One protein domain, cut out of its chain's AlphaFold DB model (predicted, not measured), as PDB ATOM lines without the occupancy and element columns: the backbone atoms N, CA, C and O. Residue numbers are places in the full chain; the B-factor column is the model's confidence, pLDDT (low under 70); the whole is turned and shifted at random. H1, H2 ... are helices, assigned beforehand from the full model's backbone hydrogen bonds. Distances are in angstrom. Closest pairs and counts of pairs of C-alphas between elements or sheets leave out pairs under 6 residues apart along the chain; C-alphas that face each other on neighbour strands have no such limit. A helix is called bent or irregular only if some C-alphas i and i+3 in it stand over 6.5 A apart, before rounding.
ATOM      1  N   THR A 134     165.850 251.067 195.965       49.28
ATOM      2  CA  THR A 134     164.711 251.896 195.555       49.28
ATOM      3  C   THR A 134     164.604 251.912 194.023       49.28
ATOM      4  O   THR A 134     165.536 252.382 193.361       49.28
ATOM      5  N   PRO A 135     163.493 251.439 193.429       50.19
ATOM      6  CA  PRO A 135     163.364 251.277 191.988       50.19
ATOM      7  C   PRO A 135     162.763 252.543 191.371       50.19
ATOM      8  O   PRO A 135     161.561 252.621 191.143       50.19
ATOM      9  N   THR A 136     163.564 253.577 191.126       54.69
ATOM     10  CA  THR A 136     163.063 254.784 190.426       54.69
ATOM     11  C   THR A 136     163.776 255.097 189.121       54.69
ATOM     12  O   THR A 136     163.257 255.858 188.312       54.69
ATOM     13  N   VAL A 137     164.887 254.430 188.839       66.31
ATOM     14  CA  VAL A 137     165.538 254.365 187.527       66.31
ATOM     15  C   VAL A 137     166.131 252.963 187.458       66.31
ATOM     16  O   VAL A 137     166.596 252.475 188.489       66.31
ATOM     17  N   LEU A 138     166.089 252.296 186.301       66.88
ATOM     18  CA  LEU A 138     166.748 251.000 186.091       66.88
ATOM     19  C   LEU A 138     168.268 251.202 186.220       66.88
ATOM     20  O   LEU A 138     168.987 251.414 185.249       66.88
ATOM     21  N   ARG A 139     168.740 251.270 187.463       76.81
ATOM     22  CA  ARG A 139     170.144 251.410 187.813       76.81
ATOM     23  C   ARG A 139     170.732 250.013 187.866       76.81
ATOM     24  O   ARG A 139     170.129 249.102 188.439       76.81
ATOM     25  N   VAL A 140     171.907 249.866 187.267       85.25
ATOM     26  CA  VAL A 140     172.734 248.676 187.458       85.25
ATOM     27  C   VAL A 140     172.953 248.513 188.961       85.25
ATOM     28  O   VAL A 140     173.229 249.493 189.658       85.25
ATOM     29  N   CYS A 141     172.787 247.298 189.476       87.88
ATOM     30  CA  CYS A 141     173.093 247.020 190.874       87.88
ATOM     31  C   CYS A 141     174.589 247.281 191.089       87.88
ATOM     32  O   CYS A 141     175.417 246.641 190.443       87.88
ATOM     33  N   GLN A 142     174.936 248.221 191.972       84.00
ATOM     34  CA  GLN A 142     176.329 248.632 192.156       84.00
ATOM     35  C   GLN A 142     177.198 247.479 192.674       84.00
ATOM     36  O   GLN A 142     178.312 247.293 192.194       84.00
ATOM     37  N   ASP A 143     176.666 246.667 193.590       83.56
ATOM     38  CA  ASP A 143     177.365 245.493 194.119       83.56
ATOM     39  C   ASP A 143     177.662 244.480 193.009       83.56
ATOM     40  O   ASP A 143     178.785 243.991 192.890       83.56
ATOM     41  N   TYR A 144     176.683 244.223 192.137       86.19
ATOM     42  CA  TYR A 144     176.864 243.337 190.991       86.19
ATOM     43  C   TYR A 144     177.861 243.904 189.975       86.19
ATOM     44  O   TYR A 144     178.715 243.169 189.487       86.19
ATOM     45  N   ALA A 145     177.795 245.205 189.682       82.12
ATOM     46  CA  ALA A 145     178.729 245.868 188.774       82.12
ATOM     47  C   ALA A 145     180.176 245.805 189.285       82.12
ATOM     48  O   ALA A 145     181.093 245.566 188.504       82.12
ATOM     49  N   ASN A 146     180.370 245.989 190.593       79.06
ATOM     50  CA  ASN A 146     181.692 246.012 191.212       79.06
ATOM     51  C   ASN A 146     182.277 244.608 191.424       79.06
ATOM     52  O   ASN A 146     183.489 244.429 191.326       79.06
ATOM     53  N   HIS A 147     181.442 243.619 191.757       82.81
ATOM     54  CA  HIS A 147     181.906 242.319 192.257       82.81
ATOM     55  C   HIS A 147     181.471 241.117 191.412       82.81
ATOM     56  O   HIS A 147     181.821 239.981 191.743       82.81
ATOM     57  N   GLY A 148     180.669 241.325 190.365       81.19
ATOM     58  CA  GLY A 148     180.097 240.254 189.540       81.19
ATOM     59  C   GLY A 148     179.058 239.379 190.258       81.19
ATOM     60  O   GLY A 148     178.578 238.407 189.682       81.19
ATOM     61  N   HIS A 149     178.710 239.697 191.509       84.00
ATOM     62  CA  HIS A 149     177.684 239.019 192.302       84.00
ATOM     63  C   HIS A 149     176.996 240.020 193.238       84.00
ATOM     64  O   HIS A 149     177.599 241.001 193.663       84.00
ATOM     65  N   CYS A 150     175.727 239.778 193.568       88.25
ATOM     66  CA  CYS A 150     174.941 240.650 194.441       88.25
ATOM     67  C   CYS A 150     174.507 239.904 195.697       88.25
ATOM     68  O   CYS A 150     173.924 238.821 195.619       88.25
ATOM     69  N   ARG A 151     174.747 240.515 196.861       85.75
ATOM     70  CA  ARG A 151     174.428 239.928 198.170       85.75
ATOM     71  C   ARG A 151     172.931 239.879 198.456       85.75
ATOM     72  O   ARG A 151     172.479 238.981 199.155       85.75
ATOM     73  N   ALA A 152     172.156 240.795 197.871       84.06
ATOM     74  CA  ALA A 152     170.695 240.772 197.948       84.06
ATOM     75  C   ALA A 152     170.072 239.633 197.113       84.06
ATOM     76  O   ALA A 152     168.859 239.422 197.143       84.06
ATOM     77  N   GLY A 153     170.903 238.886 196.375       79.50
ATOM     78  CA  GLY A 153     170.483 237.782 195.532       79.50
ATOM     79  C   GLY A 153     169.738 238.238 194.278       79.50
ATOM     80  O   GLY A 153     169.508 239.421 194.025       79.50
ATOM     81  N   HIS A 154     169.350 237.266 193.454       74.06
ATOM     82  CA  HIS A 154     168.624 237.547 192.217       74.06
ATOM     83  C   HIS A 154     167.201 238.067 192.463       74.06
ATOM     84  O   HIS A 154     166.671 238.783 191.625       74.06
ATOM     85  N   THR A 155     166.572 237.758 193.596       78.12
ATOM     86  CA  THR A 155     165.161 238.096 193.851       78.12
ATOM     87  C   THR A 155     164.916 239.590 194.049       78.12
ATOM     88  O   THR A 155     163.859 240.077 193.656       78.12
ATOM     89  N   ALA A 156     165.885 240.322 194.606       80.81
ATOM     90  CA  ALA A 156     165.759 241.756 194.864       80.81
ATOM     91  C   ALA A 156     166.212 242.640 193.685       80.81
ATOM     92  O   ALA A 156     165.817 243.798 193.608       80.81
ATOM     93  N   CYS A 157     167.050 242.115 192.783       81.75
ATOM     94  CA  CYS A 157     167.778 242.903 191.777       81.75
ATOM     95  C   CYS A 157     167.759 242.284 190.362       81.75
ATOM     96  O   CYS A 157     168.673 242.527 189.579       81.75
ATOM     97  N   LEU A 158     166.740 241.486 190.017       77.94
ATOM     98  CA  LEU A 158     166.635 240.772 188.727       77.94
ATOM     99  C   LEU A 158     166.900 241.671 187.512       77.94
ATOM    100  O   LEU A 158     167.763 241.366 186.692       77.94
ATOM    101  N   ASP A 159     166.205 242.803 187.443       73.50
ATOM    102  CA  ASP A 159     166.299 243.730 186.312       73.50
ATOM    103  C   ASP A 159     167.597 244.565 186.348       73.50
ATOM    104  O   ASP A 159     168.017 245.111 185.333       73.50
ATOM    105  N   SER A 160     168.256 244.635 187.509       79.81
ATOM    106  CA  SER A 160     169.498 245.382 187.742       79.81
ATOM    107  C   SER A 160     170.772 244.555 187.501       79.81
ATOM    108  O   SER A 160     171.870 245.114 187.573       79.81
ATOM    109  N   HIS A 161     170.644 243.248 187.237       85.38
ATOM    110  CA  HIS A 161     171.751 242.345 186.872       85.38
ATOM    111  C   HIS A 161     171.773 241.992 185.379       85.38
ATOM    112  O   HIS A 161     172.805 241.549 184.876       85.38
ATOM    113  N   ASP A 162     170.655 242.172 184.670       83.50
ATOM    114  CA  ASP A 162     170.578 241.949 183.225       83.50
ATOM    115  C   ASP A 162     171.167 243.170 182.497       83.50
ATOM    116  O   ASP A 162     170.470 244.119 182.139       83.50
ATOM    117  N   LEU A 163     172.497 243.166 182.339       79.50
ATOM    118  CA  LEU A 163     173.230 244.238 181.662       79.50
ATOM    119  C   LEU A 163     172.730 244.448 180.230       79.50
ATOM    120  O   LEU A 163     172.680 245.591 179.788       79.50
ATOM    121  N   ASP A 164     172.318 243.388 179.533       81.75
ATOM    122  CA  ASP A 164     171.803 243.494 178.167       81.75
ATOM    123  C   ASP A 164     170.455 244.216 178.150       81.75
ATOM    124  O   ASP A 164     170.234 245.090 177.312       81.75
ATOM    125  N   LEU A 165     169.569 243.924 179.109       80.69
ATOM    126  CA  LEU A 165     168.313 244.657 179.277       80.69
ATOM    127  C   LEU A 165     168.563 246.139 179.588       80.69
ATOM    128  O   LEU A 165     167.898 247.003 179.016       80.69
ATOM    129  N   ILE A 166     169.516 246.440 180.474       80.75
ATOM    130  CA  ILE A 166     169.846 247.821 180.856       80.75
ATOM    131  C   ILE A 166     170.428 248.587 179.666       80.75
ATOM    132  O   ILE A 166     169.975 249.697 179.387       80.75
ATOM    133  N   LEU A 167     171.382 247.994 178.944       80.25
ATOM    134  CA  LEU A 167     171.980 248.595 177.750       80.25
ATOM    135  C   LEU A 167     170.932 248.795 176.654       80.25
ATOM    136  O   LEU A 167     170.831 249.884 176.102       80.25
ATOM    137  N   HIS A 168     170.065 247.808 176.419       80.25
ATOM    138  CA  HIS A 168     168.993 247.930 175.433       80.25
ATOM    139  C   HIS A 168     168.014 249.064 175.775       80.25
ATOM    140  O   HIS A 168     167.572 249.798 174.894       80.25
ATOM    141  N   LEU A 169     167.683 249.248 177.058       78.50
ATOM    142  CA  LEU A 169     166.840 250.358 177.509       78.50
ATOM    143  C   LEU A 169     167.543 251.719 177.381       78.50
ATOM    144  O   LEU A 169     166.883 252.709 177.063       78.50
ATOM    145  N   GLN A 170     168.859 251.775 177.599       78.81
ATOM    146  CA  GLN A 170     169.656 252.988 177.390       78.81
ATOM    147  C   GLN A 170     169.743 253.359 175.904       78.81
ATOM    148  O   GLN A 170     169.495 254.515 175.561       78.81
ATOM    149  N   ASP A 171     169.999 252.383 175.030       79.25
ATOM    150  CA  ASP A 171     170.093 252.572 173.576       79.25
ATOM    151  C   ASP A 171     168.761 253.019 172.960       79.25
ATOM    152  O   ASP A 171     168.731 253.807 172.018       79.25
ATOM    153  N   MET A 172     167.636 252.572 173.528       77.88
ATOM    154  CA  MET A 172     166.299 253.021 173.123       77.88
ATOM    155  C   MET A 172     165.948 254.441 173.608       77.88
ATOM    156  O   MET A 172     164.808 254.875 173.432       77.88
ATOM    157  N   GLY A 173     166.874 255.167 174.245       72.06
ATOM    158  CA  GLY A 173     166.624 256.520 174.751       72.06
ATOM    159  C   GLY A 173     165.617 256.564 175.907       72.06
ATOM    160  O   GLY A 173     165.076 257.620 176.217       72.06
ATOM    161  N   ALA A 174     165.364 255.435 176.579       60.94
ATOM    162  CA  ALA A 174     164.405 255.339 177.682       60.94
ATOM    163  C   ALA A 174     164.964 255.858 179.025       60.94
ATOM    164  O   ALA A 174     164.436 255.530 180.094       60.94
ATOM    165  N   VAL A 175     166.030 256.663 178.994       52.03
ATOM    166  CA  VAL A 175     166.658 257.259 180.180       52.03
ATOM    167  C   VAL A 175     165.783 258.421 180.658       52.03
ATOM    168  O   VAL A 175     165.995 259.578 180.334       52.03
ATOM    169  N   GLY A 176     164.726 258.068 181.385       53.97
ATOM    170  CA  GLY A 176     163.687 258.987 181.859       53.97
ATOM    171  C   GLY A 176     162.385 258.276 182.234       53.97
ATOM    172  O   GLY A 176     161.575 258.816 182.988       53.97
ATOM    173  N   LEU A 177     162.194 257.026 181.792       52.47
ATOM    174  CA  LEU A 177     161.038 256.229 182.188       52.47
ATOM    175  C   LEU A 177     161.153 255.779 183.652       52.47
ATOM    176  O   LEU A 177     161.756 254.751 183.970       52.47
ATOM    177  N   ARG A 178     160.502 256.524 184.552       51.81
ATOM    178  CA  ARG A 178     160.178 256.028 185.895       51.81
ATOM    179  C   ARG A 178     159.199 254.868 185.754       51.81
ATOM    180  O   ARG A 178     158.015 255.066 185.483       51.81
ATOM    181  N   VAL A 179     159.682 253.650 185.964       50.28
ATOM    182  CA  VAL A 179     158.810 252.492 186.160       50.28
ATOM    183  C   VAL A 179     158.246 252.584 187.574       50.28
ATOM    184  O   VAL A 179     158.853 252.111 188.528       50.28
ATOM    185  N   ILE A 180     157.092 253.234 187.725       49.22
ATOM    186  CA  ILE A 180     156.344 253.192 188.982       49.22
ATOM    187  C   ILE A 180     155.637 251.838 189.022       49.22
ATOM    188  O   ILE A 180     154.717 251.580 188.243       49.22
ATOM    189  N   ALA A 181     156.094 250.945 189.898       47.44
ATOM    190  CA  ALA A 181     155.402 249.695 190.172       47.44
ATOM    191  C   ALA A 181     154.078 250.006 190.891       47.44
ATOM    192  O   ALA A 181     154.046 250.224 192.100       47.44
ATOM    193  N   GLY A 182     152.980 250.071 190.135       42.19
ATOM    194  CA  GLY A 182     151.635 250.119 190.703       42.19
ATOM    195  C   GLY A 182     151.276 248.782 191.355       42.19
ATOM    196  O   GLY A 182     151.586 247.717 190.818       42.19
TER     197      GLY A 182
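What this domain is: This is residues 134 to 182 of the 337 residues of the protein "C3H1-type domain-containing protein" of Sphaeroforma arctica JP610 (UniProt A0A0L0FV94). Two short helices, H2 and H3, follow each other end to end with a slight turn between them, and a third, H1, is set crosswise near the last residue of H2. An unnamed stretch, residues 134 to 141, leads into H1, and an unnamed tail, residues 172 to 182, turns aside after H3 and runs off to Gly 182, whose C-alpha is 31.3 A from that of His 147 at the end of H1. The printed part has 49 residues with three named helices, in the order H1, H2, H3, and no named strand; the class is all helix, though under half of the residues, 24 of 49, are in named elements. The whole is compact, with a radius of gyration of the C-alphas of 11.0 A, and flat, with spans of 28 by 25 by 13 A.

How they stand to each other: After residues 134 to 141 comes H1, residues 142 to 147, and a tight link of 5 residues joins it to H2, residues 153 to 161. H1 and H2 are close but not clearly touching: their closest C-alphas, those of Tyr 144 and His 161, are 6.6 A apart. Their lines are about perpendicular, at 79 degrees. A tight link of 1 residue joins H2 to H3, residues 163 to 171. H2 and H3 only just touch, with 3 pairs of C-alphas within 8 A, and they touch only at the corner; their closest C-alphas, those of Ser 160 and Ile 166, are 7.3 A apart. They run the same way at a shallow tilt of 33 degrees, only just short of steep. H1 and H3 are apart. In H1 and H3 every O i to N i+4 pair is within hydrogen-bond range; in H2 it is 2 of 5, beside 2 of 6 O i to N i+3 pairs.

Where its parts are: H1 runs from Gln 142, with its C-alpha at (176.329, 248.632, 192.156), to His 147 and measures 8.4 A from first to last C-alpha. H2 runs from Gly 153, with its C-alpha at (170.483, 237.782, 195.532), to His 161 and measures 9.9 A. H2 is irregular: C-alphas 156 and 159 are 8.8 A apart, and its line is a rough one. H3 runs from Leu 163 to Asp 171, with C-alpha 171 at (170.093, 252.572, 173.576), and measures 12.0 A.

The domain as a whole: The two C-alphas farthest apart are those of His 147 and Gly 182, at 31.3 A. The first and last printed C-alphas, those of Thr 134 and Gly 182, are 14.1 A apart. The printed part has no cut, and the links from H1 to H2 and from H2 to H3 are both tight. The mean pLDDT of the printed part is 73.1. It is under 70 in 14 residues, 134 to 138 and 174 to 182.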